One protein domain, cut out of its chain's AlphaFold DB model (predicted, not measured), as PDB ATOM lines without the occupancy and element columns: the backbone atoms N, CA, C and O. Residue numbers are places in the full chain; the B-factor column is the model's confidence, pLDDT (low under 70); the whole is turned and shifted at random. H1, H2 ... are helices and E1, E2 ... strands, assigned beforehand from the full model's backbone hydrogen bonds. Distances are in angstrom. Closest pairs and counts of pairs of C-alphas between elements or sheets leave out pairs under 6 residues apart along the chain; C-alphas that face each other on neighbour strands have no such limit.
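This is residues 45 to 160 of the 191 residues of an uncharacterized protein of Candidatus Yanofskybacteria bacterium RIFCSPLOWO2_01_FULL_42_49 (UniProt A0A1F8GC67). Six antiparallel strands, E1, E2, E3, E8, E7 and E6, close into a small barrel, with helix H2 packed on its outside over E1 and E6. The short hairpin of E4 and E5 packs on H2, while the small helix H1 lies off the barrel at the beginning of the printed part. The printed part has 116 residues with two named helices and eight named strands, in the order H1 E1 E2 E3 H2 E4 E5 E6 E7 E8; the class is mixed, helices and strands. The whole is compact, with a radius of gyration of the C-alphas of 15.0 A and spans of 45 by 34 by 23 A.

In the barrel, E1 is residues 53 to 62, 29.5 A long from C-alpha 53 at (-32.541, 8.192, 43.442). E2 is residues 71 to 79, 24.8 A, and bends by 56 degrees at residue 76. E3 is residues 86 to 88. E6 is residues 121 to 130, 28.1 A. E7 is residues 135 to 145, 27.4 A, and bends by 58 degrees at residue 142. E8 is residues 155 to 159, ending at C-alpha 159 at (-30.690, 6.465, 29.367). H2 is residues 91 to 104, 18.2 A, beginning at C-alpha 91 at (-21.287, -5.146, 41.091). E4 is residues 108 to 110, E5 is residues 116 to 118, and H1 is residues 45 to 50.

E1 E2 E3 and E6 E7 E8 are two meanders, each strand the antiparallel neighbour of the one before. In the hairpin E1 and E2, N 56 and O 75 are 2.8 A apart, and in the hairpin E2 and E3, N 87 and O 78 are 2.8 A apart. E6 and E1 are antiparallel neighbours that close the barrel, with N 61 and O 122 at 2.8 A; E3 and E8 are antiparallel neighbours too, with N 86 and O 157 at 2.8 A. E7 is staggered: residues 135 to 140 pair with E6, N 140 and O 125 at 2.8 A, and residues 140 to 145 with E8, N 158 and O 141 at 2.8 A. H2 is on the barrel, outside it, at a height over the sheet of 9.5 A, and runs slantwise to the strands, at 39 degrees to E6 on the local plane. The closest C-alphas of H2 and E2 are those of Leu 92 and Ala 75, 6.7 A; those of H2 and E5 are Val 97 and Pro 116, 7.4 A. In the hairpin E4 and E5, N 117 and O 109 are 2.8 A apart. H1 is not on the barrel and is apart from H2. Every O i to N i+4 pair is within hydrogen-bond range in H1, and 9 of 10 in H2.

The two C-alphas farthest apart, Ala 45 and Asn 64, are 47.5 A apart. The printed part has no cut and no long link. The mean pLDDT of the printed part is 91.5, and no printed residue is under 70.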
ATOM      1  N   ALA A  45     -35.000  16.853  54.287       76.75
ATOM      2  CA  ALA A  45     -33.768  16.494  53.589       76.75
ATOM      3  C   ALA A  45     -33.771  15.048  53.058       76.75
ATOM      4  O   ALA A  45     -33.335  14.823  51.934       76.75
ATOM      5  N   VAL A  46     -34.299  14.088  53.826       75.69
ATOM      6  CA  VAL A  46     -34.409  12.676  53.405       75.69
ATOM      7  C   VAL A  46     -35.497  12.503  52.351       75.69
ATOM      8  O   VAL A  46     -35.299  11.803  51.364       75.69
ATOM      9  N   TYR A  47     -36.641  13.169  52.527       76.38
ATOM     10  CA  TYR A  47     -37.696  13.167  51.514       76.38
ATOM     11  C   TYR A  47     -37.180  13.727  50.181       76.38
ATOM     12  O   TYR A  47     -37.350  13.105  49.137       76.38
ATOM     13  N   LEU A  48     -36.475  14.863  50.224       77.31
ATOM     14  CA  LEU A  48     -35.864  15.459  49.039       77.31
ATOM     15  C   LEU A  48     -34.771  14.569  48.441       77.31
ATOM     16  O   LEU A  48     -34.672  14.507  47.223       77.31
ATOM     17  N   SER A  49     -33.973  13.862  49.251       78.75
ATOM     18  CA  SER A  49     -32.918  12.985  48.729       78.75
ATOM     19  C   SER A  49     -33.476  11.754  48.018       78.75
ATOM     20  O   SER A  49     -32.896  11.315  47.027       78.75
ATOM     21  N   GLN A  50     -34.628  11.231  48.451       78.75
ATOM     22  CA  GLN A  50     -35.344  10.188  47.712       78.75
ATOM     23  C   GLN A  50     -35.731  10.659  46.306       78.75
ATOM     24  O   GLN A  50     -35.783   9.832  45.398       78.75
ATOM     25  N   GLN A  51     -35.885  11.977  46.097       79.88
ATOM     26  CA  GLN A  51     -36.227  12.549  44.794       79.88
ATOM     27  C   GLN A  51     -35.145  12.452  43.717       79.88
ATOM     28  O   GLN A  51     -35.345  12.780  42.545       79.88
ATOM     29  N   ASN A  52     -33.955  12.050  44.137       85.12
ATOM     30  CA  ASN A  52     -32.759  12.029  43.322       85.12
ATOM     31  C   ASN A  52     -32.281  10.607  43.006       85.12
ATOM     32  O   ASN A  52     -31.315  10.443  42.261       85.12
ATOM     33  N   ILE A  53     -32.933   9.592  43.580       89.44
ATOM     34  CA  ILE A  53     -32.541   8.192  43.442       89.44
ATOM     35  C   ILE A  53     -33.487   7.490  42.475       89.44
ATOM     36  O   ILE A  53     -34.701   7.678  42.512       89.44
ATOM     37  N   ILE A  54     -32.921   6.642  41.626       92.00
ATOM     38  CA  ILE A  54     -33.660   5.793  40.700       92.00
ATOM     39  C   ILE A  54     -33.465   4.326  41.057       92.00
ATOM     40  O   ILE A  54     -32.378   3.911  41.469       92.00
ATOM     41  N   LYS A  55     -34.519   3.535  40.863       94.19
ATOM     42  CA  LYS A  55     -34.420   2.082  40.915       94.19
ATOM     43  C   LYS A  55     -33.875   1.598  39.581       94.19
ATOM     44  O   LYS A  55     -34.395   1.964  38.530       94.19
ATOM     45  N   ILE A  56     -32.839   0.776  39.614       96.19
ATOM     46  CA  ILE A  56     -32.287   0.130  38.425       96.19
ATOM     47  C   ILE A  56     -32.669  -1.340  38.479       96.19
ATOM     48  O   ILE A  56     -32.475  -1.993  39.502       96.19
ATOM     49  N   ARG A  57     -33.218  -1.853  37.380       96.25
ATOM     50  CA  ARG A  57     -33.519  -3.272  37.184       96.25
ATOM     51  C   ARG A  57     -32.653  -3.809  36.052       96.25
ATOM     52  O   ARG A  57     -32.742  -3.302  34.937       96.25
ATOM     53  N   GLY A  58     -31.827  -4.803  36.350       96.50
ATOM     54  CA  GLY A  58     -31.114  -5.607  35.364       96.50
ATOM     55  C   GLY A  58     -31.838  -6.926  35.136       96.50
ATOM     56  O   GLY A  58     -32.360  -7.515  36.079       96.50
ATOM     57  N   GLU A  59     -31.878  -7.372  33.890       96.31
ATOM     58  CA  GLU A  59     -32.464  -8.651  33.496       96.31
ATOM     59  C   GLU A  59     -31.478  -9.395  32.607       96.31
ATOM     60  O   GLU A  59     -31.013  -8.825  31.616       96.31
ATOM     61  N   PHE A  60     -31.175 -10.643  32.960       95.31
ATOM     62  CA  PHE A  60     -30.230 -11.505  32.252       95.31
ATOM     63  C   PHE A  60     -30.962 -12.732  31.707       95.31
ATOM     64  O   PHE A  60     -31.597 -13.468  32.462       95.31
ATOM     65  N   PHE A  61     -30.869 -12.941  30.397       93.69
ATOM     66  CA  PHE A  61     -31.579 -13.971  29.644       93.69
ATOM     67  C   PHE A  61     -30.580 -14.994  29.124       93.69
ATOM     68  O   PHE A  61     -29.666 -14.632  28.382       93.69
ATOM     69  N   GLN A  62     -30.753 -16.263  29.482       90.25
ATOM     70  CA  GLN A  62     -29.908 -17.344  28.984       90.25
ATOM     71  C   GLN A  62     -30.396 -17.786  27.596       90.25
ATOM     72  O   GLN A  62     -31.562 -18.130  27.416       90.25
ATOM     73  N   LYS A  63     -29.511 -17.785  26.596       89.69
ATOM     74  CA  LYS A  63     -29.853 -18.106  25.196       89.69
ATOM     75  C   LYS A  63     -30.208 -19.579  25.001       89.69
ATOM     76  O   LYS A  63     -30.991 -19.904  24.115       89.69
ATOM     77  N   ASN A  64     -29.633 -20.462  25.815       86.75
ATOM     78  CA  ASN A  64     -29.925 -21.899  25.824       86.75
ATOM     79  C   ASN A  64     -31.247 -22.247  26.539       86.75
ATOM     80  O   ASN A  64     -31.703 -23.383  26.433       86.75
ATOM     81  N   GLN A  65     -31.865 -21.288  27.236       87.69
ATOM     82  CA  GLN A  65     -33.133 -21.450  27.949       87.69
ATOM     83  C   GLN A  65     -34.053 -20.246  27.674       87.69
ATOM     84  O   GLN A  65     -34.340 -19.469  28.583       87.69
ATOM     85  N   PRO A  66     -34.520 -20.062  26.424       85.06
ATOM     86  CA  PRO A  66     -35.275 -18.870  26.027       85.06
ATOM     87  C   PRO A  66     -36.610 -18.710  26.770       85.06
ATOM     88  O   PRO A  66     -37.098 -17.590  26.906       85.06
ATOM     89  N   ASP A  67     -37.174 -19.813  27.269       91.12
ATOM     90  CA  ASP A  67     -38.438 -19.827  28.012       91.12
ATOM     91  C   ASP A  67     -38.249 -19.663  29.533       91.12
ATOM     92  O   ASP A  67     -39.229 -19.505  30.265       91.12
ATOM     93  N   ALA A  68     -37.007 -19.706  30.033       90.00
ATOM     94  CA  ALA A  68     -36.738 -19.494  31.449       90.00
ATOM     95  C   ALA A  68     -36.936 -18.013  31.820       90.00
ATOM     96  O   ALA A  68     -36.598 -17.117  31.038       90.00
ATOM     97  N   PRO A  69     -37.458 -17.718  33.025       92.62
ATOM     98  CA  PRO A  69     -37.531 -16.345  33.498       92.62
ATOM     99  C   PRO A  69     -36.117 -15.745  33.591       92.62
ATOM    100  O   PRO A  69     -35.174 -16.450  33.964       92.62
ATOM    101  N   PRO A  70     -35.943 -14.446  33.284       93.69
ATOM    102  CA  PRO A  70     -34.640 -13.817  33.406       93.69
ATOM    103  C   PRO A  70     -34.182 -13.791  34.863       93.69
ATOM    104  O   PRO A  70     -34.990 -13.636  35.781       93.69
ATOM    105  N   ILE A  71     -32.868 -13.833  35.069       92.62
ATOM    106  CA  ILE A  71     -32.286 -13.488  36.366       92.62
ATOM    107  C   ILE A  71     -32.466 -11.980  36.547       92.62
ATOM    108  O   ILE A  71     -32.000 -11.186  35.722       92.62
ATOM    109  N   ILE A  72     -33.173 -11.589  37.608       94.00
ATOM    110  CA  ILE A  72     -33.477 -10.190  37.910       94.00
ATOM    111  C   ILE A  72     -32.551  -9.705  39.015       94.00
ATOM    112  O   ILE A  72     -32.523 -10.265  40.107       94.00
ATOM    113  N   VAL A  73     -31.872  -8.595  38.753       94.12
ATOM    114  CA  VAL A  73     -31.076  -7.872  39.746       94.12
ATOM    115  C   VAL A  73     -31.589  -6.452  39.904       94.12
ATOM    116  O   VAL A  73     -32.125  -5.853  38.967       94.12
ATOM    117  N   GLN A  74     -31.463  -5.906  41.111       93.69
ATOM    118  CA  GLN A  74     -31.938  -4.567  41.434       93.69
ATOM    119  C   GLN A  74     -30.855  -3.773  42.149       93.69
ATOM    120  O   GLN A  74     -30.138  -4.306  42.989       93.69
ATOM    121  N   ALA A  75     -30.770  -2.487  41.832       93.62
ATOM    122  CA  ALA A  75     -29.872  -1.552  42.490       93.62
ATOM    123  C   ALA A  75     -30.499  -0.161  42.578       93.62
ATOM    124  O   ALA A  75     -31.591   0.106  42.069       93.62
ATOM    125  N   SER A  76     -29.760   0.729  43.227       94.31
ATOM    126  CA  SER A  76     -30.027   2.161  43.240       94.31
ATOM    127  C   SER A  76     -29.013   2.881  42.366       94.31
ATOM    128  O   SER A  76     -27.845   2.501  42.327       94.31
ATOM    129  N   GLY A  77     -29.442   3.963  41.731       95.31
ATOM    130  CA  GLY A  77     -28.544   4.904  41.075       95.31
ATOM    131  C   GLY A  77     -29.066   6.328  41.160       95.31
ATOM    132  O   GLY A  77     -30.110   6.582  41.757       95.31
ATOM    133  N   PHE A  78     -28.360   7.261  40.536       95.50
ATOM    134  CA  PHE A  78     -28.806   8.647  40.390       95.50
ATOM    135  C   PHE A  78     -28.370   9.210  39.039       95.50
ATOM    136  O   PHE A  78     -27.423   8.711  38.434       95.50
ATOM    137  N   VAL A  79     -29.052  10.253  38.567       96.56
ATOM    138  CA  VAL A  79     -28.646  10.983  37.357       96.56
ATOM    139  C   VAL A  79     -27.638  12.059  37.738       96.56
ATOM    140  O   VAL A  79     -27.949  12.934  38.544       96.56
ATOM    141  N   GLU A  80     -26.445  12.013  37.159       96.19
ATOM    142  CA  GLU A  80     -25.432  13.053  37.324       96.19
ATOM    143  C   GLU A  80     -25.799  14.276  36.467       96.19
ATOM    144  O   GLU A  80     -26.215  14.149  35.312       96.19
ATOM    145  N   LYS A  81     -25.715  15.463  37.070       93.56
ATOM    146  CA  LYS A  81     -26.257  16.715  36.538       93.56
ATOM    147  C   LYS A  81     -25.622  17.163  35.227       93.56
ATOM    148  O   LYS A  81     -26.355  17.632  34.355       93.56
ATOM    149  N   ASP A  82     -24.310  17.037  35.088       93.62
ATOM    150  CA  ASP A  82     -23.586  17.653  33.977       93.62
ATOM    151  C   ASP A  82     -23.531  16.731  32.744       93.62
ATOM    152  O   ASP A  82     -23.627  17.183  31.602       93.62
ATOM    153  N   SER A  83     -23.454  15.418  32.957       94.06
ATOM    154  CA  SER A  83     -23.367  14.400  31.901       94.06
ATOM    155  C   SER A  83     -24.714  13.782  31.514       94.06
ATOM    156  O   SER A  83     -24.856  13.202  30.428       94.06
ATOM    157  N   ASN A  84     -25.717  13.885  32.393       93.69
ATOM    158  CA  ASN A  84     -26.975  13.138  32.313       93.69
ATOM    159  C   ASN A  84     -26.770  11.614  32.208       93.69
ATOM    160  O   ASN A  84     -27.612  10.905  31.643       93.69
ATOM    161  N   TYR A  85     -25.643  11.100  32.703       97.25
ATOM    162  CA  TYR A  85     -25.457   9.668  32.900       97.25
ATOM    163  C   TYR A  85     -26.071   9.237  34.224       97.25
ATOM    164  O   TYR A  85     -26.102   9.984  35.200       97.25
ATOM    165  N   VAL A  86     -26.552   8.002  34.251       97.81
ATOM    166  CA  VAL A  86     -26.946   7.339  35.485       97.81
ATOM    167  C   VAL A  86     -25.710   6.694  36.089       97.81
ATOM    168  O   VAL A  86     -25.062   5.883  35.430       97.81
ATOM    169  N   VAL A  87     -25.419   7.018  37.341       97.75
ATOM    170  CA  VAL A  87     -24.339   6.419  38.127       97.75
ATOM    171  C   VAL A  87     -24.924   5.330  39.022       97.75
ATOM    172  O   VAL A  87     -25.948   5.546  39.671       97.75
ATOM    173  N   SER A  88     -24.276   4.168  39.059       97.44
ATOM    174  CA  SER A  88     -24.632   3.031  39.916       97.44
ATOM    175  C   SER A  88     -23.378   2.255  40.313       97.44
ATOM    176  O   SER A  88     -22.290   2.513  39.797       97.44
ATOM    177  N   ALA A  89     -23.537   1.275  41.194       96.50
ATOM    178  CA  ALA A  89     -22.485   0.324  41.514       96.50
ATOM    179  C   ALA A  89     -22.264  -0.686  40.375       96.50
ATOM    180  O   ALA A  89     -23.228  -1.136  39.748       96.50
ATOM    181  N   ARG A  90     -20.999  -1.037  40.109       96.50
ATOM    182  CA  ARG A  90     -20.588  -1.969  39.041       96.50
ATOM    183  C   ARG A  90     -20.956  -3.416  39.364       96.50
ATOM    184  O   ARG A  90     -21.236  -4.180  38.436       96.50
ATOM    185  N   HIS A  91     -20.972  -3.790  40.642       94.12
ATOM    186  CA  HIS A  91     -21.287  -5.146  41.091       94.12
ATOM    187  C   HIS A  91     -22.645  -5.638  40.573       94.12
ATOM    188  O   HIS A  91     -22.772  -6.813  40.249       94.12
ATOM    189  N   LEU A  92     -23.597  -4.724  40.339       93.88
ATOM    190  CA  LEU A  92     -24.878  -5.002  39.683       93.88
ATOM    191  C   LEU A  92     -24.732  -5.830  38.390       93.88
ATOM    192  O   LEU A  92     -25.527  -6.732  38.128       93.88
ATOM    193  N   LEU A  93     -23.731  -5.510  37.565       95.44
ATOM    194  CA  LEU A  93     -23.422  -6.262  36.351       95.44
ATOM    195  C   LEU A  93     -22.422  -7.382  36.643       95.44
ATOM    196  O   LEU A  93     -22.650  -8.526  36.262       95.44
ATOM    197  N   VAL A  94     -21.303  -7.047  37.284       94.31
ATOM    198  CA  VAL A  94     -20.146  -7.947  37.351       94.31
ATOM    199  C   VAL A  94     -20.426  -9.184  38.195       94.31
ATOM    200  O   VAL A  94     -20.071 -10.271  37.753       94.31
ATOM    201  N   GLU A  95     -21.089  -9.065  39.347       92.75
ATOM    202  CA  GLU A  95     -21.391 -10.233  40.187       92.75
ATOM    203  C   GLU A  95     -22.288 -11.222  39.448       92.75
ATOM    204  O   GLU A  95     -21.964 -12.405  39.377       92.75
ATOM    205  N   THR A  96     -23.343 -10.726  38.797       93.25
ATOM    206  CA  THR A  96     -24.264 -11.554  38.006       93.25
ATOM    207  C   THR A  96     -23.550 -12.263  36.857       93.25
ATOM    208  O   THR A  96     -23.786 -13.440  36.600       93.25
ATOM    209  N   VAL A  97     -22.639 -11.568  36.168       93.94
ATOM    210  CA  VAL A  97     -21.852 -12.163  35.079       93.94
ATOM    211  C   VAL A  97     -20.862 -13.205  35.599       93.94
ATOM    212  O   VAL A  97     -20.734 -14.267  34.991       93.94
ATOM    213  N   MET A  98     -20.184 -12.943  36.719       91.00
ATOM    214  CA  MET A  98     -19.304 -13.935  37.348       91.00
ATOM    215  C   MET A  98     -20.093 -15.159  37.822       91.00
ATOM    216  O   MET A  98     -19.599 -16.278  37.713       91.00
ATOM    217  N   GLU A  99     -21.315 -14.969  38.323       90.69
ATOM    218  CA  GLU A  99     -22.194 -16.065  38.722       90.69
ATOM    219  C   GLU A  99     -22.615 -16.915  37.517       90.69
ATOM    220  O   GLU A  99     -22.488 -18.138  37.562       90.69
ATOM    221  N   LEU A 100     -23.037 -16.274  36.422       90.56
ATOM    222  CA  LEU A 100     -23.344 -16.935  35.150       90.56
ATOM    223  C   LEU A 100     -22.147 -17.739  34.625       90.56
ATOM    224  O   LEU A 100     -22.280 -18.920  34.305       90.56
ATOM    225  N   ALA A 101     -20.956 -17.144  34.627       90.50
ATOM    226  CA  ALA A 101     -19.745 -17.820  34.181       90.50
ATOM    227  C   ALA A 101     -19.331 -18.980  35.096       90.50
ATOM    228  O   ALA A 101     -19.002 -20.062  34.616       90.50
ATOM    229  N   GLY A 102     -19.350 -18.768  36.413       87.00
ATOM    230  CA  GLY A 102     -18.850 -19.735  37.386       87.00
ATOM    231  C   GLY A 102     -19.814 -20.884  37.670       87.00
ATOM    232  O   GLY A 102     -19.385 -22.032  37.748       87.00
ATOM    233  N   ARG A 103     -21.111 -20.594  37.841       83.94
ATOM    234  CA  ARG A 103     -22.120 -21.604  38.213       83.94
ATOM    235  C   ARG A 103     -22.758 -22.275  37.009       83.94
ATOM    236  O   ARG A 103     -23.052 -23.464  37.074       83.94
ATOM    237  N   PHE A 104     -22.974 -21.520  35.936       81.81
ATOM    238  CA  PHE A 104     -23.699 -21.997  34.758       81.81
ATOM    239  C   PHE A 104     -22.774 -22.275  33.569       81.81
ATOM    240  O   PHE A 104     -23.221 -22.798  32.556       81.81
ATOM    241  N   GLY A 105     -21.474 -21.986  33.705       85.31
ATOM    242  CA  GLY A 105     -20.489 -22.234  32.656       85.31
ATOM    243  C   GLY A 105     -20.646 -21.311  31.449       85.31
ATOM    244  O   GLY A 105     -20.161 -21.652  30.375       85.31
ATOM    245  N   GLU A 106     -21.322 -20.169  31.607       86.56
ATOM    246  CA  GLU A 106     -21.626 -19.235  30.522       86.56
ATOM    247  C   GLU A 106     -20.465 -18.246  30.305       86.56
ATOM    248  O   GLU A 106     -20.303 -17.301  31.085       86.56
ATOM    249  N   PRO A 107     -19.629 -18.408  29.262       89.19
ATOM    250  CA  PRO A 107     -18.473 -17.546  29.084       89.19
ATOM    251  C   PRO A 107     -18.892 -16.124  28.691       89.19
ATOM    252  O   PRO A 107     -19.912 -15.896  28.029       89.19
ATOM    253  N   PHE A 108     -18.048 -15.159  29.041       93.25
ATOM    254  CA  PHE A 108     -18.178 -13.770  28.615       93.25
ATOM    255  C   PHE A 108     -16.870 -13.275  27.996       93.25
ATOM    256  O   PHE A 108     -15.782 -13.766  28.298       93.25
ATOM    257  N   SER A 109     -16.983 -12.279  27.127       92.62
ATOM    258  CA  SER A 109     -15.861 -11.494  26.619       92.62
ATOM    259  C   SER A 109     -15.979 -10.056  27.113       92.62
ATOM    260  O   SER A 109     -17.034  -9.637  27.586       92.62
ATOM    261  N   LEU A 110     -14.896  -9.288  27.039       93.50
ATOM    262  CA  LEU A 110     -14.937  -7.857  27.320       93.50
ATOM    263  C   LEU A 110     -15.016  -7.097  26.000       93.50
ATOM    264  O   LEU A 110     -14.278  -7.402  25.062       93.50
ATOM    265  N   ASP A 111     -15.897  -6.102  25.924       93.50
ATOM    266  CA  ASP A 111     -15.867  -5.161  24.808       93.50
ATOM    267  C   ASP A 111     -14.692  -4.172  24.937       93.50
ATOM    268  O   ASP A 111     -13.921  -4.189  25.899       93.50
ATOM    269  N   LYS A 112     -14.541  -3.280  23.952       91.25
ATOM    270  CA  LYS A 112     -13.462  -2.276  23.920       91.25
ATOM    271  C   LYS A 112     -13.431  -1.331  25.133       91.25
ATOM    272  O   LYS A 112     -12.414  -0.686  25.357       91.25
ATOM    273  N   ASN A 113     -14.533  -1.227  25.880       90.00
ATOM    274  CA  ASN A 113     -14.646  -0.407  27.084       90.00
ATOM    275  C   ASN A 113     -14.483  -1.250  28.361       90.00
ATOM    276  O   ASN A 113     -14.736  -0.756  29.459       90.00
ATOM    277  N   GLY A 114     -14.107  -2.525  28.228       91.50
ATOM    278  CA  GLY A 114     -13.981  -3.460  29.338       91.50
ATOM    279  C   GLY A 114     -15.317  -3.988  29.863       91.50
ATOM    280  O   GLY A 114     -15.318  -4.633  30.904       91.50
ATOM    281  N   ILE A 115     -16.451  -3.731  29.195       95.50
ATOM    282  CA  ILE A 115     -17.773  -4.156  29.680       95.50
ATOM    283  C   ILE A 115     -17.996  -5.636  29.316       95.50
ATOM    284  O   ILE A 115     -17.843  -5.987  28.142       95.50
ATOM    285  N   PRO A 116     -18.392  -6.503  30.268       94.38
ATOM    286  CA  PRO A 116     -18.657  -7.908  29.995       94.38
ATOM    287  C   PRO A 116     -19.844  -8.104  29.051       94.38
ATOM    288  O   PRO A 116     -20.917  -7.537  29.261       94.38
ATOM    289  N   ARG A 117     -19.670  -8.952  28.040       93.31
ATOM    290  CA  ARG A 117     -20.697  -9.381  27.090       93.31
ATOM    291  C   ARG A 117     -20.807 -10.896  27.129       93.31
ATOM    292  O   ARG A 117     -19.816 -11.594  26.928       93.31
ATOM    293  N   GLY A 118     -22.012 -11.385  27.390       86.69
ATOM    294  CA  GLY A 118     -22.289 -12.811  27.429       86.69
ATOM    295  C   GLY A 118     -22.230 -13.437  26.047       86.69
ATOM    296  O   GLY A 118     -22.782 -12.898  25.086       86.69
ATOM    297  N   VAL A 119     -21.586 -14.597  25.944       86.06
ATOM    298  CA  VAL A 119     -21.681 -15.421  24.734       86.06
ATOM    299  C   VAL A 119     -23.035 -16.130  24.727       86.06
ATOM    300  O   VAL A 119     -23.802 -15.972  23.775       86.06
ATOM    301  N   GLY A 120     -23.370 -16.827  25.819       87.31
ATOM    302  CA  GLY A 120     -24.612 -17.591  25.977       87.31
ATOM    303  C   GLY A 120     -25.728 -16.886  26.754       87.31
ATOM    304  O   GLY A 120     -26.771 -17.484  26.991       87.31
ATOM    305  N   TYR A 121     -25.575 -15.603  27.086       90.50
ATOM    306  CA  TYR A 121     -26.648 -14.794  27.668       90.50
ATOM    307  C   TYR A 121     -26.675 -13.385  27.075       90.50
ATOM    308  O   TYR A 121     -25.661 -12.885  26.588       90.50
ATOM    309  N   ASP A 122     -27.834 -12.740  27.153       93.56
ATOM    310  CA  ASP A 122     -28.002 -11.309  26.904       93.56
ATOM    311  C   ASP A 122     -28.481 -10.622  28.184       93.56
ATOM    312  O   ASP A 122     -29.042 -11.258  29.077       93.56
ATOM    313  N   TYR A 123     -28.274  -9.312  28.290       95.56
ATOM    314  CA  TYR A 123     -28.794  -8.540  29.411       95.56
ATOM    315  C   TYR A 123     -29.304  -7.174  28.981       95.56
ATOM    316  O   TYR A 123     -28.847  -6.583  27.999       95.56
ATOM    317  N   ARG A 124     -30.236  -6.644  29.766       96.75
ATOM    318  CA  ARG A 124     -30.781  -5.296  29.595       96.75
ATOM    319  C   ARG A 124     -31.002  -4.643  30.947       96.75
ATOM    320  O   ARG A 124     -31.268  -5.317  31.939       96.75
ATOM    321  N   PHE A 125     -30.896  -3.323  30.962       97.81
ATOM    322  CA  PHE A 125     -31.090  -2.521  32.158       97.81
ATOM    323  C   PHE A 125     -32.189  -1.492  31.940       97.81
ATOM    324  O   PHE A 125     -32.331  -0.936  30.850       97.81
ATOM    325  N   PHE A 126     -32.931  -1.210  33.003       97.81
ATOM    326  CA  PHE A 126     -33.983  -0.205  33.022       97.81
ATOM    327  C   PHE A 126     -33.870   0.660  34.269       97.81
ATOM    328  O   PHE A 126     -33.647   0.143  35.364       97.81
ATOM    329  N   ALA A 127     -34.090   1.963  34.114       96.06
ATOM    330  CA  ALA A 127     -34.498   2.809  35.222       96.06
ATOM    331  C   ALA A 127     -36.003   2.625  35.413       96.06
ATOM    332  O   ALA A 127     -36.773   2.794  34.466       96.06
ATOM    333  N   VAL A 128     -36.404   2.267  36.624       93.25
ATOM    334  CA  VAL A 128     -37.792   2.066  37.025       93.25
ATOM    335  C   VAL A 128     -38.212   3.261  37.870       93.25
ATOM    336  O   VAL A 128     -37.574   3.570  38.878       93.25
ATOM    337  N   LEU A 129     -39.264   3.943  37.430       88.38
ATOM    338  CA  LEU A 129     -39.877   5.065  38.128       88.38
ATOM    339  C   LEU A 129     -41.322   4.707  38.444       88.38
ATOM    340  O   LEU A 129     -42.148   4.575  37.539       88.38
ATOM    341  N   ASP A 130     -41.614   4.565  39.728       81.88
ATOM    342  CA  ASP A 130     -42.968   4.344  40.210       81.88
ATOM    343  C   ASP A 130     -43.647   5.707  40.447       81.88
ATOM    344  O   ASP A 130     -43.074   6.640  41.013       81.88
ATOM    345  N   THR A 131     -44.867   5.855  39.943       75.19
ATOM    346  CA  THR A 131     -45.735   7.023  40.154       75.19
ATOM    347  C   THR A 131     -47.036   6.575  40.821       75.19
ATOM    348  O   THR A 131     -47.251   5.386  41.042       75.19
ATOM    349  N   ALA A 132     -47.928   7.520  41.124       72.06
ATOM    350  CA  ALA A 132     -49.240   7.250  41.726       72.06
ATOM    351  C   ALA A 132     -50.090   6.328  40.882       72.06
ATOM    352  O   ALA A 132     -50.883   5.543  41.394       72.06
ATOM    353  N   THR A 133     -49.922   6.469  39.580       74.81
ATOM    354  CA  THR A 133     -50.839   5.939  38.592       74.81
ATOM    355  C   THR A 133     -50.198   4.857  37.743       74.81
ATOM    356  O   THR A 133     -50.909   4.057  37.146       74.81
ATOM    357  N   GLU A 134     -48.869   4.826  37.654       84.62
ATOM    358  CA  GLU A 134     -48.161   3.929  36.746       84.62
ATOM    359  C   GLU A 134     -46.704   3.691  37.145       84.62
ATOM    360  O   GLU A 134     -46.037   4.552  37.722       84.62
ATOM    361  N   ARG A 135     -46.191   2.526  36.750       87.81
ATOM    362  CA  ARG A 135     -44.762   2.219  36.729       87.81
ATOM    363  C   ARG A 135     -44.220   2.490  35.330       87.81
ATOM    364  O   ARG A 135     -44.691   1.896  34.361       87.81
ATOM    365  N   LYS A 136     -43.210   3.354  35.226       90.62
ATOM    366  CA  LYS A 136     -42.506   3.666  33.975       90.62
ATOM    367  C   LYS A 136     -41.131   3.036  33.960       90.62
ATOM    368  O   LYS A 136     -40.414   3.060  34.958       90.62
ATOM    369  N   GLU A 137     -40.738   2.540  32.795       94.50
ATOM    370  CA  GLU A 137     -39.424   1.949  32.592       94.50
ATOM    371  C   GLU A 137     -38.701   2.613  31.431       94.50
ATOM    372  O   GLU A 137     -39.245   2.781  30.338       94.50
ATOM    373  N   TYR A 138     -37.452   2.988  31.679       95.62
ATOM    374  CA  TYR A 138     -36.606   3.682  30.721       95.62
ATOM    375  C   TYR A 138     -35.384   2.815  30.437       95.62
ATOM    376  O   TYR A 138     -34.586   2.593  31.352       95.62
ATOM    377  N   PRO A 139     -35.202   2.328  29.197       98.00
ATOM    378  CA  PRO A 139     -34.042   1.522  28.854       98.00
ATOM    379  C   PRO A 139     -32.734   2.279  29.099       98.00
ATOM    380  O   PRO A 139     -32.596   3.453  28.725       98.00
ATOM    381  N   LEU A 140     -31.781   1.574  29.701       98.19
ATOM    382  CA  LEU A 140     -30.444   2.033  30.045       98.19
ATOM    383  C   LEU A 140     -29.404   1.218  29.275       98.19
ATOM    384  O   LEU A 140     -29.447  -0.012  29.252       98.19
ATOM    385  N   THR A 141     -28.429   1.905  28.687       97.12
ATOM    386  CA  THR A 141     -27.270   1.266  28.047       97.12
ATOM    387  C   THR A 141     -26.043   1.443  28.925       97.12
ATOM    388  O   THR A 141     -25.723   2.573  29.282       97.12
ATOM    389  N   VAL A 142     -25.340   0.356  29.254       97.00
ATOM    390  CA  VAL A 142     -24.038   0.435  29.940       97.00
ATOM    391  C   VAL A 142     -23.026   1.068  28.988       97.00
ATOM    392  O   VAL A 142     -22.840   0.565  27.880       97.00
ATOM    393  N   VAL A 143     -22.387   2.162  29.407       96.62
ATOM    394  CA  VAL A 143     -21.416   2.894  28.569       96.62
ATOM    395  C   VAL A 143     -19.998   2.859  29.120       96.62
ATOM    396  O   VAL A 143     -19.051   2.900  28.338       96.62
ATOM    397  N   ALA A 144     -19.847   2.747  30.440       96.31
ATOM    398  CA  ALA A 144     -18.556   2.633  31.104       96.31
ATOM    399  C   ALA A 144     -18.711   1.948  32.464       96.31
ATOM    400  O   ALA A 144     -19.785   1.975  33.068       96.31
ATOM    401  N   MET A 145     -17.623   1.375  32.964       96.44
ATOM    402  CA  MET A 145     -17.521   0.887  34.333       96.44
ATOM    403  C   MET A 145     -16.068   0.929  34.807       96.44
ATOM    404  O   MET A 145     -15.150   1.015  33.992       96.44
ATOM    405  N   GLY A 146     -15.867   0.865  36.121       95.38
ATOM    406  CA  GLY A 146     -14.541   0.744  36.712       95.38
ATOM    407  C   GLY A 146     -13.831  -0.543  36.257       95.38
ATOM    408  O   GLY A 146     -14.492  -1.587  36.165       95.38
ATOM    409  N   PRO A 147     -12.506  -0.509  36.006       93.31
ATOM    410  CA  PRO A 147     -11.741  -1.669  35.539       93.31
ATOM    411  C   PRO A 147     -11.851  -2.870  36.483       93.31
ATOM    412  O   PRO A 147     -11.775  -2.697  37.702       93.31
ATOM    413  N   LEU A 148     -12.037  -4.078  35.936       90.81
ATOM    414  CA  LEU A 148     -12.318  -5.303  36.707       90.81
ATOM    415  C   LEU A 148     -11.232  -5.672  37.729       90.81
ATOM    416  O   LEU A 148     -11.538  -6.293  38.740       90.81
ATOM    417  N   ASP A 149      -9.993  -5.259  37.490       90.00
ATOM    418  CA  ASP A 149      -8.823  -5.463  38.350       90.00
ATOM    419  C   ASP A 149      -8.681  -4.405  39.461       90.00
ATOM    420  O   ASP A 149      -7.679  -4.371  40.175       90.00
ATOM    421  N   THR A 150      -9.687  -3.543  39.642       92.19
ATOM    422  CA  THR A 150      -9.693  -2.486  40.662       92.19
ATOM    423  C   THR A 150     -10.904  -2.570  41.587       92.19
ATOM    424  O   THR A 150     -11.958  -3.116  41.244       92.19
ATOM    425  N   TYR A 151     -10.784  -1.923  42.748       89.69
ATOM    426  CA  TYR A 151     -11.875  -1.735  43.711       89.69
ATOM    427  C   TYR A 151     -12.862  -0.621  43.325       89.69
ATOM    428  O   TYR A 151     -13.746  -0.289  44.114       89.69
ATOM    429  N   LEU A 152     -12.729  -0.015  42.139       94.44
ATOM    430  CA  LEU A 152     -13.632   1.045  41.699       94.44
ATOM    431  C   LEU A 152     -14.985   0.452  41.282       94.44
ATOM    432  O   LEU A 152     -15.211   0.100  40.125       94.44
ATOM    433  N   ASP A 153     -15.897   0.355  42.245       96.38
ATOM    434  CA  ASP A 153     -17.230  -0.214  42.066       96.38
ATOM    435  C   ASP A 153     -18.238   0.811  41.520       96.38
ATOM    436  O   ASP A 153     -19.236   1.146  42.153       96.38
ATOM    437  N   VAL A 154     -17.955   1.351  40.335       97.00
ATOM    438  CA  VAL A 154     -18.804   2.353  39.674       97.00
ATOM    439  C   VAL A 154     -19.093   1.930  38.242       97.00
ATOM    440  O   VAL A 154     -18.194   1.507  37.517       97.00
ATOM    441  N   MET A 155     -20.340   2.084  37.810       97.56
ATOM    442  CA  MET A 155     -20.749   1.954  36.417       97.56
ATOM    443  C   MET A 155     -21.646   3.108  35.989       97.56
ATOM    444  O   MET A 155     -22.371   3.696  36.795       97.56
ATOM    445  N   LEU A 156     -21.588   3.415  34.697       97.94
ATOM    446  CA  LEU A 156     -22.354   4.476  34.067       97.94
ATOM    447  C   LEU A 156     -23.315   3.891  33.042       97.94
ATOM    448  O   LEU A 156     -22.925   3.094  32.179       97.94
ATOM    449  N   PHE A 157     -24.553   4.372  33.084       98.31
ATOM    450  CA  PHE A 157     -25.532   4.130  32.042       98.31
ATOM    451  C   PHE A 157     -25.908   5.408  31.305       98.31
ATOM    452  O   PHE A 157     -26.055   6.478  31.898       98.31
ATOM    453  N   LYS A 158     -26.168   5.272  30.006       97.69
ATOM    454  CA  LYS A 158     -26.869   6.281  29.218       97.69
ATOM    455  C   LYS A 158     -28.342   5.889  29.100       97.69
ATOM    456  O   LYS A 158     -28.627   4.835  28.525       97.69
ATOM    457  N   PRO A 159     -29.280   6.694  29.629       96.06
ATOM    458  CA  PRO A 159     -30.690   6.465  29.367       96.06
ATOM    459  C   PRO A 159     -31.034   6.821  27.915       96.06
ATOM    460  O   PRO A 159     -30.466   7.745  27.333       96.06
ATOM    461  N   THR A 160     -31.978   6.082  27.331       92.88
ATOM    462  CA  THR A 160     -32.473   6.315  25.956       92.88
ATOM    463  C   THR A 160     -33.248   7.625  25.797       92.88
ATOM    464  O   THR A 160     -33.343   8.162  24.695       92.88
TER     465      THR A 160